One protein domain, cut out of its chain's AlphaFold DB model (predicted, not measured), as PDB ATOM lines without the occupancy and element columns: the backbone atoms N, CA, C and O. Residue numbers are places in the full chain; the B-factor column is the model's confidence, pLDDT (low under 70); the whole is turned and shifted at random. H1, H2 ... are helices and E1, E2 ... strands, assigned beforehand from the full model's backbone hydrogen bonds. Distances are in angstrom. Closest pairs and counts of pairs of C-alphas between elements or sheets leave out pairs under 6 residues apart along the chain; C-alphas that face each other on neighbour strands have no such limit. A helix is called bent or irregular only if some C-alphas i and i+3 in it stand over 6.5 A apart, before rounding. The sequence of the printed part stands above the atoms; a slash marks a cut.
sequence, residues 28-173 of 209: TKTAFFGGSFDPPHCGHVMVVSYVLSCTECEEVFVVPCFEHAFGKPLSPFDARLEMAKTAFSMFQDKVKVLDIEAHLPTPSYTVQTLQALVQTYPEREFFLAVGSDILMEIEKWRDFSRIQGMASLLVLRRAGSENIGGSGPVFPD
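AT A GLANCE: This is residues 28 to 173 of the 209 residues of the protein "Probable nicotinate-nucleotide adenylyltransferase" of Deltaproteobacteria bacterium (UniProt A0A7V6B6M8). A six-stranded parallel sheet, strongly twisted, curls round helix H1, which sits in the hollow of one face, while H2 lies beside E2 and E3 near one edge. On the opposite face H4 covers part of E4 and E1, with H6 side by side with H4; H3 and H5 are short. The printed part has 146 residues, with six named helices and six named strands in the order E1 H1 E2 H2 E3 H3 H4 E4 H5 H6 E5 E6, and the class is mixed, helices and strands. The sheet's order is E3 E2 E1 E4 E5 E6. The whole is compact and rounded, with a radius of gyration of the C-alphas of 14.2 A and spans of 35 by 35 by 34 A.

HOW THE PARTS SIT: The sheet runs, strand beside strand, E3, residues 95 to 97, E2, residues 59 to 64, E1, residues 28 to 35, E4, residues 124 to 131, E5, residues 151 to 158, and E6, residues 167 to 171; E3 and E6 are its edge strands. From edge to edge the strands' lines turn by 61 degrees and the way across the sheet turns by 87 degrees. N 96 and O 60 are 2.9 A apart between E3 and E2, N 61 and O 31 are 2.7 A apart between E2 and E1, and N 32 and O 127 are 2.7 A apart between E1 and E4, each within hydrogen-bond range. So are N 154 and O 128, 2.8 A, between E4 and E5, and N 171 and O 157, 2.8 A, between E5 and E6. E5 is staggered, pairing with E4 over residues 151 to 156 and with E6 over 156 to 158. The sheet curls round H1, residues 42 to 54; the closest C-alphas of H1 and E2 are those of Leu 52 and Glu 59, 6.5 A. H2, residues 77 to 94, is only just at the sheet's level, with a height over the sheet of 3.9 A. H2 is irregular, with C-alphas 90 and 93 at 9.3 A, and has a kink of 71 degrees near residue 88. H1 and H2 only just touch, with 3 pairs of C-alphas within 8 A, the closest Val 45 and Phe 88, 6.8 A; H2 does so with residues 87 to 94 alone. H4, residues 110 to 120, is on the opposite face from H1 at a height over the sheet of 8.8 A, over E4 and only just over E1, with 3 of its C-alphas. It runs along the strands, at 15 degrees to E4 on the local plane. H6, residues 144 to 150, only grazes the sheet and touches H4 at a shallow tilt of 17 degrees, the same way, the closest C-alphas being those of Val 111 and Ile 147, 5.5 A. H3, residues 100 to 103, only grazes the sheet and touches H4, the closest C-alphas being those of Glu 101 and Thr 113, 6.4 A. H5, residues 132 to 135, is on the same face as H4, over none of the strands. The arrangement has three layers, helices on both faces of a sheet: H1 and H2 on one, H4 on the other. E1, H1, E2, then E2, H2, E3, and E4, H5 H6, E5 are strand-helix-strand units, parallel neighbour strands with helices between, and E3, H3 H4, E4 is a split one, with E2 and E1 between its strands; the four crossovers are right-handed. Every O i to N i+4 pair is within hydrogen-bond range in H1, H4 and H6, and 9 of 14 in H2; H3 and H5 are too short for such a pair.

IN THESE COORDINATES: E1 begins at C-alpha 28, (-22.068, -42.943, -48.379), and is 22.1 A long; E4 is 21.9 A and E5 20.8 A. H2, the longest helix by residues, is 22.8 A, H1 17.5 A and H4 15.1 A. E6 ends at C-alpha 171, (-24.705, -41.509, -22.926).

THE WHOLE: The C-alphas of His 103 and Asn 163 are the two farthest apart, 36.8 A. The printed part has no cut. The link E2 to H2, residues 65 to 76, is long. The mean pLDDT of the printed part is 92.3, that of H5 is 79, and no printed residue is under 70.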
ATOM      1  N   THR A  28     -22.341 -43.774 -49.557       97.44
ATOM      2  CA  THR A  28     -22.068 -42.943 -48.379       97.44
ATOM      3  C   THR A  28     -22.786 -43.541 -47.174       97.44
ATOM      4  O   THR A  28     -24.011 -43.694 -47.190       97.44
ATOM      5  N   LYS A  29     -22.030 -43.882 -46.128       98.44
ATOM      6  CA  LYS A  29     -22.584 -44.417 -44.880       98.44
ATOM      7  C   LYS A  29     -23.248 -43.291 -44.104       98.44
ATOM      8  O   LYS A  29     -22.588 -42.326 -43.731       98.44
ATOM      9  N   THR A  30     -24.555 -43.400 -43.911       98.69
ATOM     10  CA  THR A  30     -25.396 -42.330 -43.371       98.69
ATOM     11  C   THR A  30     -26.172 -42.838 -42.178       98.69
ATOM     12  O   THR A  30     -26.958 -43.778 -42.299       98.69
ATOM     13  N   ALA A  31     -26.001 -42.195 -41.028       98.56
ATOM     14  CA  ALA A  31     -26.835 -42.505 -39.882       98.56
ATOM     15  C   ALA A  31     -28.199 -41.827 -40.022       98.56
ATOM     16  O   ALA A  31     -28.275 -40.623 -40.237       98.56
ATOM     17  N   PHE A  32     -29.279 -42.574 -39.855       97.75
ATOM     18  CA  PHE A  32     -30.614 -42.049 -39.622       97.75
ATOM     19  C   PHE A  32     -30.852 -41.984 -38.110       97.75
ATOM     20  O   PHE A  32     -30.881 -43.014 -37.438       97.75
ATOM     21  N   PHE A  33     -31.034 -40.773 -37.584       97.81
ATOM     22  CA  PHE A  33     -31.354 -40.515 -36.185       97.81
ATOM     23  C   PHE A  33     -32.747 -39.882 -36.056       97.81
ATOM     24  O   PHE A  33     -32.930 -38.677 -36.253       97.81
ATOM     25  N   GLY A  34     -33.741 -40.719 -35.764       95.88
ATOM     26  CA  GLY A  34     -35.132 -40.305 -35.578       95.88
ATOM     27  C   GLY A  34     -35.462 -39.963 -34.126       95.88
ATOM     28  O   GLY A  34     -34.898 -40.542 -33.197       95.88
ATOM     29  N   GLY A  35     -36.404 -39.046 -33.916       94.19
ATOM     30  CA  GLY A  35     -36.893 -38.714 -32.577       94.19
ATOM     31  C   GLY A  35     -37.917 -37.586 -32.575       94.19
ATOM     32  O   GLY A  35     -38.106 -36.900 -33.574       94.19
ATOM     33  N   SER A  36     -38.586 -37.353 -31.444       94.88
ATOM     34  CA  SER A  36     -39.550 -36.245 -31.348       94.88
ATOM     35  C   SER A  36     -38.876 -34.874 -31.333       94.88
ATOM     36  O   SER A  36     -39.455 -33.913 -31.835       94.88
ATOM     37  N   PHE A  37     -37.674 -34.786 -30.745       97.12
ATOM     38  CA  PHE A  37     -36.930 -33.542 -30.503       97.12
ATOM     39  C   PHE A  37     -37.823 -32.443 -29.907       97.12
ATOM     40  O   PHE A  37     -37.982 -31.365 -30.472       97.12
ATOM     41  N   ASP A  38     -38.427 -32.736 -28.753       97.44
ATOM     42  CA  ASP A  38     -39.433 -31.874 -28.126       97.44
ATOM     43  C   ASP A  38     -39.088 -31.517 -26.664       97.44
ATOM     44  O   ASP A  38     -39.779 -31.973 -25.747       97.44
ATOM     45  N   PRO A  39     -38.010 -30.748 -26.403       98.19
ATOM     46  CA  PRO A  39     -37.075 -30.158 -27.371       98.19
ATOM     47  C   PRO A  39     -35.819 -31.028 -27.611       98.19
ATOM     48  O   PRO A  39     -35.508 -31.919 -26.813       98.19
ATOM     49  N   PRO A  40     -35.030 -30.774 -28.676       98.19
ATOM     50  CA  PRO A  40     -33.667 -31.295 -28.751       98.19
ATOM     51  C   PRO A  40     -32.813 -30.756 -27.586       98.19
ATOM     52  O   PRO A  40     -33.023 -29.645 -27.103       98.19
ATOM     53  N   HIS A  41     -31.827 -31.536 -27.140       97.75
ATOM     54  CA  HIS A  41     -31.032 -31.268 -25.937       97.75
ATOM     55  C   HIS A  41     -29.607 -31.803 -26.093       97.75
ATOM     56  O   HIS A  41     -29.307 -32.490 -27.073       97.75
ATOM     57  N   CYS A  42     -28.730 -31.521 -25.126       96.94
ATOM     58  CA  CYS A  42     -27.313 -31.884 -25.170       96.94
ATOM     59  C   CYS A  42     -27.094 -33.390 -25.389       96.94
ATOM     60  O   CYS A  42     -26.224 -33.760 -26.168       96.94
ATOM     61  N   GLY A  43     -27.943 -34.253 -24.812       95.56
ATOM     62  CA  GLY A  43     -27.953 -35.698 -25.094       95.56
ATOM     63  C   GLY A  43     -28.007 -36.038 -26.590       95.56
ATOM     64  O   GLY A  43     -27.181 -36.801 -27.081       95.56
ATOM     65  N   HIS A  44     -28.918 -35.409 -27.337       97.12
ATOM     66  CA  HIS A  44     -29.030 -35.617 -28.781       97.12
ATOM     67  C   HIS A  44     -27.799 -35.094 -29.541       97.12
ATOM     68  O   HIS A  44     -27.339 -35.730 -30.485       97.12
ATOM     69  N   VAL A  45     -27.243 -33.951 -29.120       97.69
ATOM     70  CA  VAL A  45     -26.031 -33.369 -29.728       97.69
ATOM     71  C   VAL A  45     -24.816 -34.276 -29.510       97.69
ATOM     72  O   VAL A  45     -24.055 -34.507 -30.446       97.69
ATOM     73  N   MET A  46     -24.662 -34.845 -28.310       96.88
ATOM     74  CA  MET A  46     -23.594 -35.802 -28.001       96.88
ATOM     75  C   MET A  46     -23.692 -37.057 -28.868       96.88
ATOM     76  O   MET A  46     -22.674 -37.512 -29.384       96.88
ATOM     77  N   VAL A  47     -24.904 -37.584 -29.072       96.12
ATOM     78  CA  VAL A  47     -25.139 -38.724 -29.966       96.12
ATOM     79  C   VAL A  47     -24.649 -38.416 -31.380       96.12
ATOM     80  O   VAL A  47     -23.829 -39.158 -31.912       96.12
ATOM     81  N   VAL A  48     -25.086 -37.300 -31.969       97.94
ATOM     82  CA  VAL A  48     -24.676 -36.915 -33.330       97.94
ATOM     83  C   VAL A  48     -23.161 -36.711 -33.421       97.94
ATOM     84  O   VAL A  48     -22.529 -37.209 -34.352       97.94
ATOM     85  N   SER A  49     -22.560 -36.055 -32.424       97.88
ATOM     86  CA  SER A  49     -21.109 -35.859 -32.360       97.88
ATOM     87  C   SER A  49     -20.347 -37.186 -32.322       97.88
ATOM     88  O   SER A  49     -19.345 -37.338 -33.020       97.88
ATOM     89  N   TYR A  50     -20.811 -38.151 -31.526       97.50
ATOM     90  CA  TYR A  50     -20.199 -39.474 -31.432       97.50
ATOM     91  C   TYR A  50     -20.333 -40.257 -32.735       97.50
ATOM     92  O   TYR A  50     -19.348 -40.823 -33.201       97.50
ATOM     93  N   VAL A  51     -21.518 -40.254 -33.352       97.69
ATOM     94  CA  VAL A  51     -21.747 -40.941 -34.629       97.69
ATOM     95  C   VAL A  51     -20.752 -40.463 -35.682       97.69
ATOM     96  O   VAL A  51     -20.094 -41.284 -36.315       97.69
ATOM     97  N   LEU A  52     -20.581 -39.148 -35.819       98.06
ATOM     98  CA  LEU A  52     -19.665 -38.565 -36.801       98.06
ATOM     99  C   LEU A  52     -18.181 -38.806 -36.486       98.06
ATOM    100  O   LEU A  52     -17.364 -38.808 -37.401       98.06
ATOM    101  N   SER A  53     -17.820 -38.965 -35.209       97.12
ATOM    102  CA  SER A  53     -16.411 -39.006 -34.780       97.12
ATOM    103  C   SER A  53     -15.878 -40.417 -34.538       97.12
ATOM    104  O   SER A  53     -14.675 -40.646 -34.625       97.12
ATOM    105  N   CYS A  54     -16.751 -41.352 -34.168       96.75
ATOM    106  CA  CYS A  54     -16.364 -42.648 -33.607       96.75
ATOM    107  C   CYS A  54     -17.001 -43.834 -34.336       96.75
ATOM    108  O   CYS A  54     -16.882 -44.971 -33.879       96.75
ATOM    109  N   THR A  55     -17.689 -43.589 -35.450       96.56
ATOM    110  CA  THR A  55     -18.301 -44.635 -36.273       96.56
ATOM    111  C   THR A  55     -17.874 -44.475 -37.726       96.56
ATOM    112  O   THR A  55     -17.178 -43.533 -38.096       96.56
ATOM    113  N   GLU A  56     -18.292 -45.411 -38.569       95.88
ATOM    114  CA  GLU A  56     -18.058 -45.367 -40.012       95.88
ATOM    115  C   GLU A  56     -19.029 -44.456 -40.781       95.88
ATOM    116  O   GLU A  56     -18.911 -44.340 -42.001       95.88
ATOM    117  N   CYS A  57     -19.998 -43.836 -40.098       98.12
ATOM    118  CA  CYS A  57     -20.944 -42.918 -40.724       98.12
ATOM    119  C   CYS A  57     -20.256 -41.599 -41.099       98.12
ATOM    120  O   CYS A  57     -19.622 -40.947 -40.275       98.12
ATOM    121  N   GLU A  58     -20.428 -41.183 -42.350       98.25
ATOM    122  CA  GLU A  58     -19.828 -39.970 -42.906       98.25
ATOM    123  C   GLU A  58     -20.748 -38.744 -42.772       98.25
ATOM    124  O   GLU A  58     -20.259 -37.613 -42.862       98.25
ATOM    125  N   GLU A  59     -22.053 -38.970 -42.574       98.56
ATOM    126  CA  GLU A  59     -23.095 -37.960 -42.345       98.56
ATOM    127  C   GLU A  59     -24.231 -38.510 -41.452       98.56
ATOM    128  O   GLU A  59     -24.390 -39.727 -41.294       98.56
ATOM    129  N   VAL A  60     -25.031 -37.610 -40.868       98.81
ATOM    130  CA  VAL A  60     -26.227 -37.951 -40.080       98.81
ATOM    131  C   VAL A  60     -27.455 -37.234 -40.627       98.81
ATOM    132  O   VAL A  60     -27.481 -36.013 -40.764       98.81
ATOM    133  N   PHE A  61     -28.512 -37.989 -40.893       98.81
ATOM    134  CA  PHE A  61     -29.845 -37.475 -41.157       98.81
ATOM    135  C   PHE A  61     -30.651 -37.511 -39.865       98.81
ATOM    136  O   PHE A  61     -31.020 -38.574 -39.366       98.81
ATOM    137  N   VAL A  62     -30.918 -36.330 -39.321       98.75
ATOM    138  CA  VAL A  62     -31.804 -36.134 -38.180       98.75
ATOM    139  C   VAL A  62     -33.220 -35.966 -38.711       98.75
ATOM    140  O   VAL A  62     -33.471 -35.074 -39.521       98.75
ATOM    141  N   VAL A  63     -34.156 -36.789 -38.248       98.19
ATOM    142  CA  VAL A  63     -35.550 -36.729 -38.709       98.19
ATOM    143  C   VAL A  63     -36.474 -36.547 -37.512       98.19
ATOM    144  O   VAL A  63     -36.725 -37.507 -36.776       98.19
ATOM    145  N   PRO A  64     -36.966 -35.320 -37.267       97.12
ATOM    146  CA  PRO A  64     -38.038 -35.103 -36.316       97.12
ATOM    147  C   PRO A  64     -39.295 -35.845 -36.744       97.12
ATOM    148  O   PRO A  64     -39.706 -35.730 -37.899       97.12
ATOM    149  N   CYS A  65     -39.922 -36.576 -35.823       94.50
ATOM    150  CA  CYS A  65     -41.161 -37.260 -36.164       94.50
ATOM    151  C   CYS A  65     -42.294 -36.259 -36.408       94.50
ATOM    152  O   CYS A  65     -42.376 -35.236 -35.716       94.50
ATOM    153  N   PHE A  66     -43.163 -36.526 -37.383       94.00
ATOM    154  CA  PHE A  66     -44.291 -35.629 -37.663       94.00
ATOM    155  C   PHE A  66     -45.358 -35.739 -36.569       94.00
ATOM    156  O   PHE A  66     -45.620 -34.773 -35.849       94.00
ATOM    157  N   GLU A  67     -45.850 -36.955 -36.356       87.69
ATOM    158  CA  GLU A  67     -46.705 -37.339 -35.237       87.69
ATOM    159  C   GLU A  67     -46.007 -38.411 -34.400       87.69
ATOM    160  O   GLU A  67     -45.229 -39.223 -34.905       87.69
ATOM    161  N   HIS A  68     -46.278 -38.442 -33.097       84.19
ATOM    162  CA  HIS A  68     -45.736 -39.500 -32.257       84.19
ATOM    163  C   HIS A  68     -46.398 -40.839 -32.617       84.19
ATOM    164  O   HIS A  68     -47.620 -40.946 -32.552       84.19
ATOM    165  N   ALA A  69     -45.614 -41.886 -32.889       75.06
ATOM    166  CA  ALA A  69     -46.133 -43.204 -33.293       75.06
ATOM    167  C   ALA A  69     -47.142 -43.823 -32.299       75.06
ATOM    168  O   ALA A  69     -47.985 -44.626 -32.681       75.06
ATOM    169  N   PHE A  70     -47.075 -43.420 -31.025       77.81
ATOM    170  CA  PHE A  70     -48.006 -43.834 -29.963       77.81
ATOM    171  C   PHE A  70     -49.027 -42.750 -29.555       77.81
ATOM    172  O   PHE A  70     -49.563 -42.805 -28.454       77.81
ATOM    173  N   GLY A  71     -49.230 -41.709 -30.371       78.94
ATOM    174  CA  GLY A  71     -50.257 -40.681 -30.149       78.94
ATOM    175  C   GLY A  71     -50.006 -39.711 -28.987       78.94
ATOM    176  O   GLY A  71     -50.938 -39.070 -28.510       78.94
ATOM    177  N   LYS A  72     -48.763 -39.592 -28.495       82.75
ATOM    178  CA  LYS A  72     -48.438 -38.615 -27.445       82.75
ATOM    179  C   LYS A  72     -48.522 -37.191 -28.011       82.75
ATOM    180  O   LYS A  72     -48.010 -36.972 -29.110       82.75
ATOM    181  N   PRO A  73     -49.093 -36.227 -27.265       87.81
ATOM    182  CA  PRO A  73     -49.096 -34.835 -27.688       87.81
ATOM    183  C   PRO A  73     -47.658 -34.313 -27.769       87.81
ATOM    184  O   PRO A  73     -46.850 -34.555 -26.868       87.81
ATOM    185  N   LEU A  74     -47.353 -33.610 -28.857       93.31
ATOM    186  CA  LEU A  74     -46.067 -32.965 -29.110       93.31
ATOM    187  C   LEU A  74     -46.290 -31.480 -29.391       93.31
ATOM    188  O   LEU A  74     -47.362 -31.087 -29.854       93.31
ATOM    189  N   SER A  75     -45.253 -30.669 -29.188       96.19
ATOM    190  CA  SER A  75     -45.241 -29.302 -29.723       96.19
ATOM    191  C   SER A  75     -45.440 -29.288 -31.245       96.19
ATOM    192  O   SER A  75     -45.117 -30.285 -31.912       96.19
ATOM    193  N   PRO A  76     -45.889 -28.153 -31.821       96.62
ATOM    194  CA  PRO A  76     -46.031 -27.994 -33.265       96.62
ATOM    195  C   PRO A  76     -44.796 -28.480 -34.032       96.62
ATOM    196  O   PRO A  76     -43.655 -28.211 -33.643       96.62
ATOM    197  N   PHE A  77     -45.024 -29.235 -35.109       96.94
ATOM    198  CA  PHE A  77     -43.946 -29.864 -35.876       96.94
ATOM    199  C   PHE A  77     -42.941 -28.843 -36.418       96.94
ATOM    200  O   PHE A  77     -41.737 -29.056 -36.311       96.94
ATOM    201  N   ASP A  78     -43.418 -27.708 -36.928       97.94
ATOM    202  CA  ASP A  78     -42.575 -26.632 -37.452       97.94
ATOM    203  C   ASP A  78     -41.649 -26.045 -36.371       97.94
ATOM    204  O   ASP A  78     -40.475 -25.782 -36.634       97.94
ATOM    205  N   ALA A  79     -42.139 -25.913 -35.135       98.31
ATOM    206  CA  ALA A  79     -41.343 -25.475 -33.997       98.31
ATOM    207  C   ALA A  79     -40.250 -26.496 -33.650       98.31
ATOM    208  O   ALA A  79     -39.096 -26.125 -33.436       98.31
ATOM    209  N   ARG A  80     -40.587 -27.791 -33.630       98.44
ATOM    210  CA  ARG A  80     -39.619 -28.872 -33.372       98.44
ATOM    211  C   ARG A  80     -38.582 -28.986 -34.483       98.44
ATOM    212  O   ARG A  80     -37.399 -29.157 -34.192       98.44
ATOM    213  N   LEU A  81     -38.992 -28.810 -35.737       98.56
ATOM    214  CA  LEU A  81     -38.102 -28.769 -36.892       98.56
ATOM    215  C   LEU A  81     -37.139 -27.573 -36.816       98.56
ATOM    216  O   LEU A  81     -35.941 -27.744 -37.041       98.56
ATOM    217  N   GLU A  82     -37.627 -26.381 -36.457       98.69
ATOM    218  CA  GLU A  82     -36.793 -25.188 -36.238       98.69
ATOM    219  C   GLU A  82     -35.781 -25.412 -35.101       98.69
ATOM    220  O   GLU A  82     -34.589 -25.118 -35.252       98.69
ATOM    221  N   MET A  83     -36.231 -25.988 -33.981       98.81
ATOM    222  CA  MET A  83     -35.357 -26.332 -32.860       98.81
ATOM    223  C   MET A  83     -34.305 -27.368 -33.259       98.81
ATOM    224  O   MET A  83     -33.138 -27.190 -32.921       98.81
ATOM    225  N   ALA A  84     -34.671 -28.418 -33.998       98.69
ATOM    226  CA  ALA A  84     -33.731 -29.435 -34.464       98.69
ATOM    227  C   ALA A  84     -32.686 -28.833 -35.417       98.69
ATOM    228  O   ALA A  84     -31.488 -28.980 -35.176       98.69
ATOM    229  N   LYS A  85     -33.111 -28.067 -36.433       98.69
ATOM    230  CA  LYS A  85     -32.200 -27.338 -37.339       98.69
ATOM    231  C   LYS A  85     -31.215 -26.465 -36.561       98.69
ATOM    232  O   LYS A  85     -30.019 -26.479 -36.836       98.69
ATOM    233  N   THR A  86     -31.702 -25.766 -35.542       98.69
ATOM    234  CA  THR A  86     -30.867 -24.913 -34.690       98.69
ATOM    235  C   THR A  86     -29.897 -25.724 -33.830       98.69
ATOM    236  O   THR A  86     -28.715 -25.384 -33.766       98.69
ATOM    237  N   ALA A  87     -30.362 -26.807 -33.202       98.62
ATOM    238  CA  ALA A  87     -29.570 -27.658 -32.315       98.62
ATOM    239  C   ALA A  87     -28.381 -28.320 -33.021       98.62
ATOM    240  O   ALA A  87     -27.317 -28.451 -32.421       98.62
ATOM    241  N   PHE A  88     -28.558 -28.719 -34.281       98.69
ATOM    242  CA  PHE A  88     -27.548 -29.459 -35.042       98.69
ATOM    243  C   PHE A  88     -26.779 -28.603 -36.059       98.69
ATOM    244  O   PHE A  88     -25.887 -29.110 -36.734       98.69
ATOM    245  N   SER A  89     -27.065 -27.300 -36.142       97.94
ATOM    246  CA  SER A  89     -26.430 -26.371 -37.095       97.94
ATOM    247  C   SER A  89     -24.897 -26.343 -37.030       97.94
ATOM    248  O   SER A  89     -24.240 -26.149 -38.050       97.94
ATOM    249  N   MET A  90     -24.313 -26.593 -35.852       97.62
ATOM    250  CA  MET A  90     -22.859 -26.619 -35.647       97.62
ATOM    251  C   MET A  90     -22.129 -27.702 -36.454       97.62
ATOM    252  O   MET A  90     -20.923 -27.597 -36.643       97.62
ATOM    253  N   PHE A  91     -22.843 -28.725 -36.930       98.12
ATOM    254  CA  PHE A  91     -22.263 -29.813 -37.718       98.12
ATOM    255  C   PHE A  91     -22.266 -29.548 -39.233       98.12
ATOM    256  O   PHE A  91     -21.756 -30.374 -39.987       98.12
ATOM    257  N   GLN A  92     -22.796 -28.402 -39.681       96.19
ATOM    258  CA  GLN A  92     -22.759 -27.966 -41.083       96.19
ATOM    259  C   GLN A  92     -23.232 -29.076 -42.047       96.19
ATOM    260  O   GLN A  92     -24.231 -29.742 -41.785       96.19
ATOM    261  N   ASP A  93     -22.497 -29.319 -43.134       96.38
ATOM    262  CA  ASP A  93     -22.857 -30.267 -44.195       96.38
ATOM    263  C   ASP A  93     -22.840 -31.738 -43.755       96.38
ATOM    264  O   ASP A  93     -23.310 -32.612 -44.486       96.38
ATOM    265  N   LYS A  94     -22.312 -32.037 -42.560       98.25
ATOM    266  CA  LYS A  94     -22.291 -33.393 -41.999       98.25
ATOM    267  C   LYS A  94     -23.625 -33.810 -41.393       98.25
ATOM    268  O   LYS A  94     -23.816 -35.001 -41.151       98.25
ATOM    269  N   VAL A  95     -24.539 -32.869 -41.145       98.69
ATOM    270  CA  VAL A  95     -25.857 -33.171 -40.579       98.69
ATOM    271  C   VAL A  95     -26.960 -32.509 -41.383       98.69
ATOM    272  O   VAL A  95     -26.982 -31.295 -41.560       98.69
ATOM    273  N   LYS A  96     -27.937 -33.311 -41.809       98.62
ATOM    274  CA  LYS A  96     -29.160 -32.819 -42.451       98.62
ATOM    275  C   LYS A  96     -30.343 -33.060 -41.534       98.62
ATOM    276  O   LYS A  96     -30.573 -34.186 -41.107       98.62
ATOM    277  N   VAL A  97     -31.105 -32.008 -41.251       98.69
ATOM    278  CA  VAL A  97     -32.386 -32.127 -40.549       98.69
ATOM    279  C   VAL A  97     -33.498 -32.166 -41.589       98.69
ATOM    280  O   VAL A  97     -33.710 -31.174 -42.290       98.69
ATOM    281  N   LEU A  98     -34.173 -33.307 -41.703       98.44
ATOM    282  CA  LEU A  98     -35.174 -33.575 -42.735       98.44
ATOM    283  C   LEU A  98     -36.586 -33.548 -42.153       98.44
ATOM    284  O   LEU A  98     -36.828 -34.069 -41.071       98.44
ATOM    285  N   ASP A  99     -37.526 -33.007 -42.914       97.56
ATOM    286  CA  ASP A  99     -38.967 -33.009 -42.648       97.56
ATOM    287  C   ASP A  99     -39.704 -34.136 -43.385       97.56
ATOM    288  O   ASP A  99     -40.918 -34.087 -43.548       97.56
ATOM    289  N   ILE A 100     -38.980 -35.182 -43.800       97.06
ATOM    290  CA  ILE A 100     -39.501 -36.257 -44.656       97.06
ATOM    291  C   ILE A 100     -40.783 -36.902 -44.110       97.06
ATOM    292  O   ILE A 100     -41.673 -37.210 -44.894       97.06
ATOM    293  N   GLU A 101     -40.925 -37.050 -42.786       96.12
ATOM    294  CA  GLU A 101     -42.135 -37.625 -42.179       96.12
ATOM    295  C   GLU A 101     -43.385 -36.750 -42.336       96.12
ATOM    296  O   GLU A 101     -44.486 -37.286 -42.354       96.12
ATOM    297  N   ALA A 102     -43.247 -35.433 -42.529       95.00
ATOM    298  CA  ALA A 102     -44.381 -34.549 -42.817       95.00
ATOM    299  C   ALA A 102     -45.006 -34.804 -44.202       95.00
ATOM    300  O   ALA A 102     -46.091 -34.310 -44.501       95.00
ATOM    301  N   HIS A 103     -44.318 -35.572 -45.051       95.06
ATOM    302  CA  HIS A 103     -44.761 -35.945 -46.392       95.06
ATOM    303  C   HIS A 103     -45.177 -37.419 -46.493       95.06
ATOM    304  O   HIS A 103     -45.449 -37.907 -47.592       95.06
ATOM    305  N   LEU A 104     -45.220 -38.138 -45.369       93.56
ATOM    306  CA  LEU A 104     -45.633 -39.537 -45.305       93.56
ATOM    307  C   LEU A 104     -47.061 -39.669 -44.756       93.56
ATOM    308  O   LEU A 104     -47.534 -38.796 -44.030       93.56
ATOM    309  N   PRO A 105     -47.760 -40.779 -45.060       89.38
ATOM    310  CA  PRO A 105     -49.007 -41.107 -44.381       89.38
ATOM    311  C   PRO A 105     -48.817 -41.180 -42.861       89.38
ATOM    312  O   PRO A 105     -47.820 -41.732 -42.377       89.38
ATOM    313  N   THR A 106     -49.791 -40.658 -42.115       83.88
ATOM    314  CA  THR A 106     -49.770 -40.638 -40.650       83.88
ATOM    315  C   THR A 106     -50.604 -41.776 -40.040       83.88
ATOM    316  O   THR A 106     -51.613 -42.187 -40.621       83.88
ATOM    317  N   PRO A 107     -50.198 -42.322 -38.875       81.06
ATOM    318  CA  PRO A 107     -48.908 -42.102 -38.219       81.06
ATOM    319  C   PRO A 107     -47.765 -42.758 -39.010       81.06
ATOM    320  O   PRO A 107     -47.924 -43.857 -39.551       81.06
ATOM    321  N   SER A 108     -46.608 -42.094 -39.054       82.62
ATOM    322  CA  SER A 108     -45.412 -42.629 -39.707       82.62
ATOM    323  C   SER A 108     -44.600 -43.492 -38.738       82.62
ATOM    324  O   SER A 108     -44.332 -43.112 -37.601       82.62
ATOM    325  N   TYR A 109     -44.220 -44.681 -39.196       90.44
ATOM    326  CA  TYR A 109     -43.380 -45.635 -38.475       90.44
ATOM    327  C   TYR A 109     -41.975 -45.647 -39.071       90.44
ATOM    328  O   TYR A 109     -41.805 -45.435 -40.272       90.44
ATOM    329  N   THR A 110     -40.974 -46.025 -38.271       92.69
ATOM    330  CA  THR A 110     -39.564 -46.070 -38.693       92.69
ATOM    331  C   THR A 110     -39.342 -46.829 -40.006       92.69
ATOM    332  O   THR A 110     -38.507 -46.428 -40.812       92.69
ATOM    333  N   VAL A 111     -40.110 -47.898 -40.264       94.25
ATOM    334  CA  VAL A 111     -40.047 -48.656 -41.525       94.25
ATOM    335  C   VAL A 111     -40.457 -47.823 -42.746       94.25
ATOM    336  O   VAL A 111     -39.824 -47.928 -43.794       94.25
ATOM    337  N   GLN A 112     -41.475 -46.969 -42.624       95.19
ATOM    338  CA  GLN A 112     -41.925 -46.089 -43.707       95.19
ATOM    339  C   GLN A 112     -40.920 -44.957 -43.924       95.19
ATOM    340  O   GLN A 112     -40.570 -44.670 -45.067       95.19
ATOM    341  N   THR A 113     -40.386 -44.384 -42.841       96.25
ATOM    342  CA  THR A 113     -39.338 -43.358 -42.908       96.25
ATOM    343  C   THR A 113     -38.085 -43.899 -43.594       96.25
ATOM    344  O   THR A 113     -37.592 -43.292 -44.542       96.25
ATOM    345  N   LEU A 114     -37.604 -45.084 -43.200       96.69
ATOM    346  CA  LEU A 114     -36.464 -45.736 -43.851       96.69
ATOM    347  C   LEU A 114     -36.735 -46.063 -45.318       96.69
ATOM    348  O   LEU A 114     -35.861 -45.852 -46.154       96.69
ATOM    349  N   GLN A 115     -37.937 -46.539 -45.650       96.88
ATOM    350  CA  GLN A 115     -38.307 -46.787 -47.040       96.88
ATOM    351  C   GLN A 115     -38.214 -45.502 -47.873       96.88
ATOM    352  O   GLN A 115     -37.615 -45.517 -48.948       96.88
ATOM    353  N   ALA A 116     -38.767 -44.395 -47.373       97.62
ATOM    354  CA  ALA A 116     -38.719 -43.104 -48.048       97.62
ATOM    355  C   ALA A 116     -37.279 -42.579 -48.181       97.62
ATOM    356  O   ALA A 116     -36.897 -42.087 -49.244       97.62
ATOM    357  N   LEU A 117     -36.451 -42.745 -47.145       97.88
ATOM    358  CA  LEU A 117     -35.032 -42.387 -47.173       97.88
ATOM    359  C   LEU A 117     -34.255 -43.192 -48.221       97.88
ATOM    360  O   LEU A 117     -33.549 -42.600 -49.031       97.88
ATOM    361  N   VAL A 118     -34.415 -44.518 -48.258       97.31
ATOM    362  CA  VAL A 118     -33.749 -45.390 -49.243       97.31
ATOM    363  C   VAL A 118     -34.174 -45.055 -50.673       97.31
ATOM    364  O   VAL A 118     -33.347 -45.092 -51.581       97.31
ATOM    365  N   GLN A 119     -35.448 -44.717 -50.883       97.00
ATOM    366  CA  GLN A 119     -35.960 -44.312 -52.194       97.00
ATOM    367  C   GLN A 119     -35.434 -42.939 -52.628       97.00
ATOM    368  O   GLN A 119     -35.100 -42.759 -53.796       97.00
ATOM    369  N   THR A 120     -35.346 -41.987 -51.696       97.75
ATOM    370  CA  THR A 120     -34.905 -40.610 -51.974       97.75
ATOM    371  C   THR A 120     -33.385 -40.511 -52.131       97.75
ATOM    372  O   THR A 120     -32.899 -39.708 -52.920       97.75
ATOM    373  N   TYR A 121     -32.637 -41.349 -51.408       97.38
ATOM    374  CA  TYR A 121     -31.173 -41.343 -51.337       97.38
ATOM    375  C   TYR A 121     -30.594 -42.741 -51.652       97.38
ATOM    376  O   TYR A 121     -29.978 -43.377 -50.789       97.38
ATOM    377  N   PRO A 122     -30.794 -43.275 -52.874       96.56
ATOM    378  CA  PRO A 122     -30.420 -44.651 -53.234       96.56
ATOM    379  C   PRO A 122     -28.908 -44.933 -53.178       96.56
ATOM    380  O   PRO A 122     -28.475 -46.087 -53.054       96.56
ATOM    381  N   GLU A 123     -28.091 -43.889 -53.262       96.75
ATOM    382  CA  GLU A 123     -26.634 -43.918 -53.175       96.75
ATOM    383  C   GLU A 123     -26.100 -43.947 -51.731       96.75
ATOM    384  O   GLU A 123     -24.886 -44.002 -51.524       96.75
ATOM    385  N   ARG A 124     -26.987 -43.957 -50.727       97.50
ATOM    386  CA  ARG A 124     -26.633 -44.115 -49.312       97.50
ATOM    387  C   ARG A 124     -26.741 -45.563 -48.843       97.50
ATOM    388  O   ARG A 124     -27.477 -46.390 -49.397       97.50
ATOM    389  N   GLU A 125     -25.965 -45.860 -47.813       97.81
ATOM    390  CA  GLU A 125     -26.089 -47.039 -46.958       97.81
ATOM    391  C   GLU A 125     -26.499 -46.547 -45.568       97.81
ATOM    392  O   GLU A 125     -25.796 -45.720 -44.984       97.81
ATOM    393  N   PHE A 126     -27.655 -46.991 -45.071       98.38
ATOM    394  CA  PHE A 126     -28.245 -46.431 -43.859       98.38
ATOM    395  C   PHE A 126     -27.886 -47.220 -42.601       98.38
ATOM    396  O   PHE A 126     -27.938 -48.448 -42.571       98.38
ATOM    397  N   PHE A 127     -27.601 -46.475 -41.536       98.12
ATOM    398  CA  PHE A 127     -27.449 -46.974 -40.176       98.12
ATOM    399  C   PHE A 127     -28.538 -46.346 -39.316       98.12
ATOM    400  O   PHE A 127     -28.588 -45.131 -39.170       98.12
ATOM    401  N   LEU A 128     -29.433 -47.138 -38.746       96.75
ATOM    402  CA  LEU A 128     -30.461 -46.635 -37.849       96.75
ATOM    403  C   LEU A 128     -29.856 -46.439 -36.451       96.75
ATOM    404  O   LEU A 128     -29.588 -47.414 -35.745       96.75
ATOM    405  N   ALA A 129     -29.639 -45.183 -36.065       95.94
ATOM    406  CA  ALA A 129     -29.113 -44.810 -34.760       95.94
ATOM    407  C   ALA A 129     -30.234 -44.803 -33.715       95.94
ATOM    408  O   ALA A 129     -31.180 -44.019 -33.812       95.94
ATOM    409  N   VAL A 130     -30.123 -45.670 -32.709       91.56
ATOM    410  CA  VAL A 130     -31.121 -45.845 -31.640       91.56
ATOM    411  C   VAL A 130     -30.444 -45.987 -30.282       91.56
ATOM    412  O   VAL A 130     -29.313 -46.459 -30.191       91.56
ATOM    413  N   GLY A 131     -31.133 -45.586 -29.214       87.25
ATOM    414  CA  GLY A 131     -30.685 -45.864 -27.849       87.25
ATOM    415  C   GLY A 131     -30.851 -47.345 -27.479       87.25
ATOM    416  O   GLY A 131     -31.697 -48.041 -28.037       87.25
ATOM    417  N   SER A 132     -30.056 -47.839 -26.531       82.69
ATOM    418  CA  SER A 132     -30.147 -49.213 -26.010       82.69
ATOM    419  C   SER A 132     -31.481 -49.514 -25.318       82.69
ATOM    420  O   SER A 132     -31.920 -50.659 -25.306       82.69
ATOM    421  N   ASP A 133     -32.159 -48.492 -24.798       77.56
ATOM    422  CA  ASP A 133     -33.506 -48.570 -24.226       77.56
ATOM    423  C   ASP A 133     -34.550 -49.047 -25.246       77.56
ATOM    424  O   ASP A 133     -35.447 -49.818 -24.910       77.56
ATOM    425  N   ILE A 134     -34.383 -48.658 -26.509       76.81
ATOM    426  CA  ILE A 134     -35.282 -49.024 -27.607       76.81
ATOM    427  C   ILE A 134     -35.182 -50.512 -27.969       76.81
ATOM    428  O   ILE A 134     -36.157 -51.083 -28.458       76.81
ATOM    429  N   LEU A 135     -34.047 -51.171 -27.700       77.50
ATOM    430  CA  LEU A 135     -33.894 -52.604 -27.979       77.50
ATOM    431  C   LEU A 135     -34.840 -53.476 -27.147       77.50
ATOM    432  O   LEU A 135     -35.265 -54.524 -27.626       77.50
ATOM    433  N   MET A 136     -35.218 -53.039 -25.942       75.69
ATOM    434  CA  MET A 136     -36.219 -53.746 -25.132       75.69
ATOM    435  C   MET A 136     -37.608 -53.730 -25.772       75.69
ATOM    436  O   MET A 136     -38.462 -54.547 -25.442       75.69
ATOM    437  N   GLU A 137     -37.854 -52.781 -26.673       77.94
ATOM    438  CA  GLU A 137     -39.148 -52.571 -27.308       77.94
ATOM    439  C   GLU A 137     -39.175 -53.054 -28.758       77.94
ATOM    440  O   GLU A 137     -40.135 -52.766 -29.466       77.94
ATOM    441  N   ILE A 138     -38.153 -53.784 -29.214       77.50
ATOM    442  CA  ILE A 138     -37.988 -54.158 -30.625       77.50
ATOM    443  C   ILE A 138     -39.181 -54.955 -31.171       77.50
ATOM    444  O   ILE A 138     -39.558 -54.789 -32.325       77.50
ATOM    445  N   GLU A 139     -39.844 -55.747 -30.327       75.50
ATOM    446  CA  GLU A 139     -41.059 -56.495 -30.683       75.50
ATOM    447  C   GLU A 139     -42.260 -55.582 -30.974       75.50
ATOM    448  O   GLU A 139     -43.177 -55.963 -31.699       75.50
ATOM    449  N   LYS A 140     -42.254 -54.351 -30.449       79.19
ATOM    450  CA  LYS A 140     -43.286 -53.339 -30.717       79.19
ATOM    451  C   LYS A 140     -43.062 -52.623 -32.051       79.19
ATOM    452  O   LYS A 140     -43.910 -51.832 -32.470       79.19
ATOM    453  N   TRP A 141     -41.924 -52.845 -32.712       78.88
ATOM    454  CA  TRP A 141     -41.605 -52.178 -33.967       78.88
ATOM    455  C   TRP A 141     -42.362 -52.814 -35.126       78.88
ATOM    456  O   TRP A 141     -42.222 -54.000 -35.423       78.88
ATOM    457  N   ARG A 142     -43.126 -51.986 -35.840       81.44
ATOM    458  CA  ARG A 142     -43.811 -52.404 -37.062       81.44
ATOM    459  C   ARG A 142     -42.784 -52.812 -38.123       81.44
ATOM    460  O   ARG A 142     -41.951 -51.999 -38.520       81.44
ATOM    461  N   ASP A 143     -42.883 -54.055 -38.587       87.75
ATOM    462  CA  ASP A 143     -42.066 -54.647 -39.654       87.75
ATOM    463  C   ASP A 143     -40.547 -54.579 -39.416       87.75
ATOM    464  O   ASP A 143     -39.770 -54.230 -40.309       87.75
ATOM    465  N   PHE A 144     -40.092 -54.951 -38.216       88.94
ATOM    466  CA  PHE A 144     -38.670 -54.914 -37.859       88.94
ATOM    467  C   PHE A 144     -37.750 -55.676 -38.838       88.94
ATOM    468  O   PHE A 144     -36.692 -55.169 -39.210       88.94
ATOM    469  N   SER A 145     -38.170 -56.837 -39.353       88.38
ATOM    470  CA  SER A 145     -37.399 -57.578 -40.370       88.38
ATOM    471  C   SER A 145     -37.132 -56.738 -41.628       88.38
ATOM    472  O   SER A 145     -36.039 -56.768 -42.196       88.38
ATOM    473  N   ARG A 146     -38.102 -55.913 -42.037       93.25
ATOM    474  CA  ARG A 146     -37.958 -55.024 -43.191       93.25
ATOM    475  C   ARG A 146     -36.990 -53.879 -42.909       93.25
ATOM    476  O   ARG A 146     -36.239 -53.489 -43.798       93.25
ATOM    477  N   ILE A 147     -36.971 -53.372 -41.678       93.69
ATOM    478  CA  ILE A 147     -35.990 -52.377 -41.228       93.69
ATOM    479  C   ILE A 147     -34.575 -52.947 -41.306       93.69
ATOM    480  O   ILE A 147     -33.708 -52.296 -41.880       93.69
ATOM    481  N   GLN A 148     -34.356 -54.178 -40.831       91.69
ATOM    482  CA  GLN A 148     -33.047 -54.840 -40.909       91.69
ATOM    483  C   GLN A 148     -32.565 -55.045 -42.355       91.69
ATOM    484  O   GLN A 148     -31.364 -55.055 -42.608       91.69
ATOM    485  N   GLY A 149     -33.487 -55.179 -43.313       93.94
ATOM    486  CA  GLY A 149     -33.153 -55.238 -44.738       93.94
ATOM    487  C   GLY A 149     -32.773 -53.888 -45.362       93.94
ATOM    488  O   GLY A 149     -32.185 -53.868 -46.441       93.94
ATOM    489  N   MET A 150     -33.107 -52.766 -44.715       96.50
ATOM    490  CA  MET A 150     -32.863 -51.406 -45.221       96.50
ATOM    491  C   MET A 150     -31.747 -50.664 -44.479       96.50
ATOM    492  O   MET A 150     -31.130 -49.776 -45.069       96.50
ATOM    493  N   ALA A 151     -31.492 -51.003 -43.214       96.69
ATOM    494  CA  ALA A 151     -30.481 -50.348 -42.396       96.69
ATOM    495  C   ALA A 151     -29.838 -51.293 -41.374       96.69
ATOM    496  O   ALA A 151     -30.505 -52.136 -40.770       96.69
ATOM    497  N   SER A 152     -28.546 -51.090 -41.120       95.12
ATOM    498  CA  SER A 152     -27.867 -51.680 -39.964       95.12
ATOM    499  C   SER A 152     -28.236 -50.921 -38.691       95.12
ATOM    500  O   SER A 152     -28.430 -49.708 -38.728       95.12
ATOM    501  N   LEU A 153     -28.331 -51.601 -37.548       93.19
ATOM    502  CA  LEU A 153     -28.579 -50.919 -36.278       93.19
ATOM    503  C   LEU A 153     -27.280 -50.354 -35.705       93.19
ATOM    504  O   LEU A 153     -26.305 -51.080 -35.526       93.19
ATOM    505  N   LEU A 154     -27.307 -49.074 -35.351       94.25
ATOM    506  CA  LEU A 154     -26.275 -48.418 -34.563       94.25
ATOM    507  C   LEU A 154     -26.831 -48.147 -33.161       94.25
ATOM    508  O   LEU A 154     -27.518 -47.155 -32.925       94.25
ATOM    509  N   VAL A 155     -26.564 -49.070 -32.240       92.31
ATOM    510  CA  VAL A 155     -27.130 -49.048 -30.885       92.31
ATOM    511  C   VAL A 155     -26.206 -48.295 -29.933       92.31
ATOM    512  O   VAL A 155     -25.067 -48.703 -29.696       92.31
ATOM    513  N   LEU A 156     -26.732 -47.221 -29.354       90.56
ATOM    514  CA  LEU A 156     -26.037 -46.299 -28.466       90.56
ATOM    515  C   LEU A 156     -26.432 -46.571 -27.017       90.56
ATOM    516  O   LEU A 156     -27.604 -46.474 -26.653       90.56
ATOM    517  N   ARG A 157     -25.452 -46.890 -26.174       89.75
ATOM    518  CA  ARG A 157     -25.700 -47.236 -24.769       89.75
ATOM    519  C   ARG A 157     -26.180 -46.009 -24.001       89.75
ATOM    520  O   ARG A 157     -25.523 -44.973 -24.026       89.75
ATOM    521  N   ARG A 158     -27.294 -46.119 -23.281       85.38
ATOM    522  CA  ARG A 158     -27.821 -45.058 -22.411       85.38
ATOM    523  C   ARG A 158     -27.736 -45.445 -20.947       85.38
ATOM    524  O   ARG A 158     -27.952 -46.609 -20.604       85.38
ATOM    525  N   ALA A 159     -27.487 -44.451 -20.099       84.31
ATOM    526  CA  ALA A 159     -27.527 -44.616 -18.655       84.31
ATOM    527  C   ALA A 159     -28.859 -45.258 -18.211       84.31
ATOM    528  O   ALA A 159     -29.925 -44.847 -18.670       84.31
ATOM    529  N   GLY A 160     -28.795 -46.284 -17.360       80.12
ATOM    530  CA  GLY A 160     -29.931 -47.108 -16.931       80.12
ATOM    531  C   GLY A 160     -30.284 -48.282 -17.858       80.12
ATOM    532  O   GLY A 160     -31.186 -49.052 -17.542       80.12
ATOM    533  N   SER A 161     -29.596 -48.439 -18.993       74.75
ATOM    534  CA  SER A 161     -29.797 -49.544 -19.950       74.75
ATOM    535  C   SER A 161     -28.476 -50.043 -20.553       74.75
ATOM    536  O   SER A 161     -28.433 -50.569 -21.663       74.75
ATOM    537  N   GLU A 162     -27.366 -49.880 -19.831       74.69
ATOM    538  CA  GLU A 162     -26.011 -50.046 -20.368       74.69
ATOM    539  C   GLU A 162     -25.656 -51.493 -20.723       74.69
ATOM    540  O   GLU A 162     -24.713 -51.714 -21.489       74.69
ATOM    541  N   ASN A 163     -26.383 -52.453 -20.143       72.25
ATOM    542  CA  ASN A 163     -26.157 -53.898 -20.259       72.25
ATOM    543  C   ASN A 163     -27.034 -54.567 -21.329       72.25
ATOM    544  O   ASN A 163     -26.947 -55.774 -21.528       72.25
ATOM    545  N   ILE A 164     -27.880 -53.796 -22.017       72.81
ATOM    546  CA  ILE A 164     -28.880 -54.307 -22.973       72.81
ATOM    547  C   ILE A 164     -28.276 -54.483 -24.384       72.81
ATOM    548  O   ILE A 164     -28.925 -54.964 -25.309       72.81
ATOM    549  N   GLY A 165     -26.995 -54.144 -24.547       73.56
ATOM    550  CA  GLY A 165     -26.260 -54.209 -25.805       73.56
ATOM    551  C   GLY A 165     -25.931 -52.825 -26.365       73.56
ATOM    552  O   GLY A 165     -26.257 -51.792 -25.781       73.56
ATOM    553  N   GLY A 166     -25.247 -52.816 -27.506       78.56
ATOM    554  CA  GLY A 166     -24.697 -51.612 -28.125       78.56
ATOM    555  C   GLY A 166     -23.205 -51.435 -27.873       78.56
ATOM    556  O   GLY A 166     -22.578 -52.186 -27.127       78.56
ATOM    557  N   SER A 167     -22.622 -50.453 -28.549       76.44
ATOM    558  CA  SER A 167     -21.183 -50.199 -28.533       76.44
ATOM    559  C   SER A 167     -20.884 -48.752 -28.159       76.44
ATOM    560  O   SER A 167     -21.742 -47.872 -28.243       76.44
ATOM    561  N   GLY A 168     -19.652 -48.507 -27.714       86.06
ATOM    562  CA  GLY A 168     -19.197 -47.166 -27.362       86.06
ATOM    563  C   GLY A 168     -19.523 -46.724 -25.931       86.06
ATOM    564  O   GLY A 168     -19.738 -47.566 -25.043       86.06
ATOM    565  N   PRO A 169     -19.489 -45.399 -25.685       89.06
ATOM    566  CA  PRO A 169     -19.675 -44.823 -24.365       89.06
ATOM    567  C   PRO A 169     -21.132 -44.927 -23.914       89.06
ATOM    568  O   PRO A 169     -22.048 -45.122 -24.711       89.06
ATOM    569  N   VAL A 170     -21.334 -44.752 -22.612       90.69
ATOM    570  CA  VAL A 170     -22.666 -44.616 -22.026       90.69
ATOM    571  C   VAL A 170     -23.074 -43.147 -22.092       90.69
ATOM    572  O   VAL A 170     -22.433 -42.292 -21.483       90.69
ATOM    573  N   PHE A 171     -24.138 -42.849 -22.833       90.44
ATOM    574  CA  PHE A 171     -24.705 -41.509 -22.926       90.44
ATOM    575  C   PHE A 171     -25.561 -41.187 -21.695       90.44
ATOM    576  O   PHE A 171     -26.299 -42.055 -21.215       90.44
ATOM    577  N   PRO A 172     -25.509 -39.940 -21.190       88.56
ATOM    578  CA  PRO A 172     -26.269 -39.542 -20.013       88.56
ATOM    579  C   PRO A 172     -27.778 -39.539 -20.280       88.56
ATOM    580  O   PRO A 172     -28.231 -39.248 -21.392       88.56
ATOM    581  N   ASP A 173     -28.566 -39.800 -19.234       86.69
ATOM    582  CA  ASP A 173     -30.027 -39.741 -19.300       86.69
ATOM    583  C   ASP A 173     -30.546 -38.296 -19.215       86.69
ATOM    584  O   ASP A 173     -31.048 -37.827 -18.191       86.69
TER     585      ASP A 173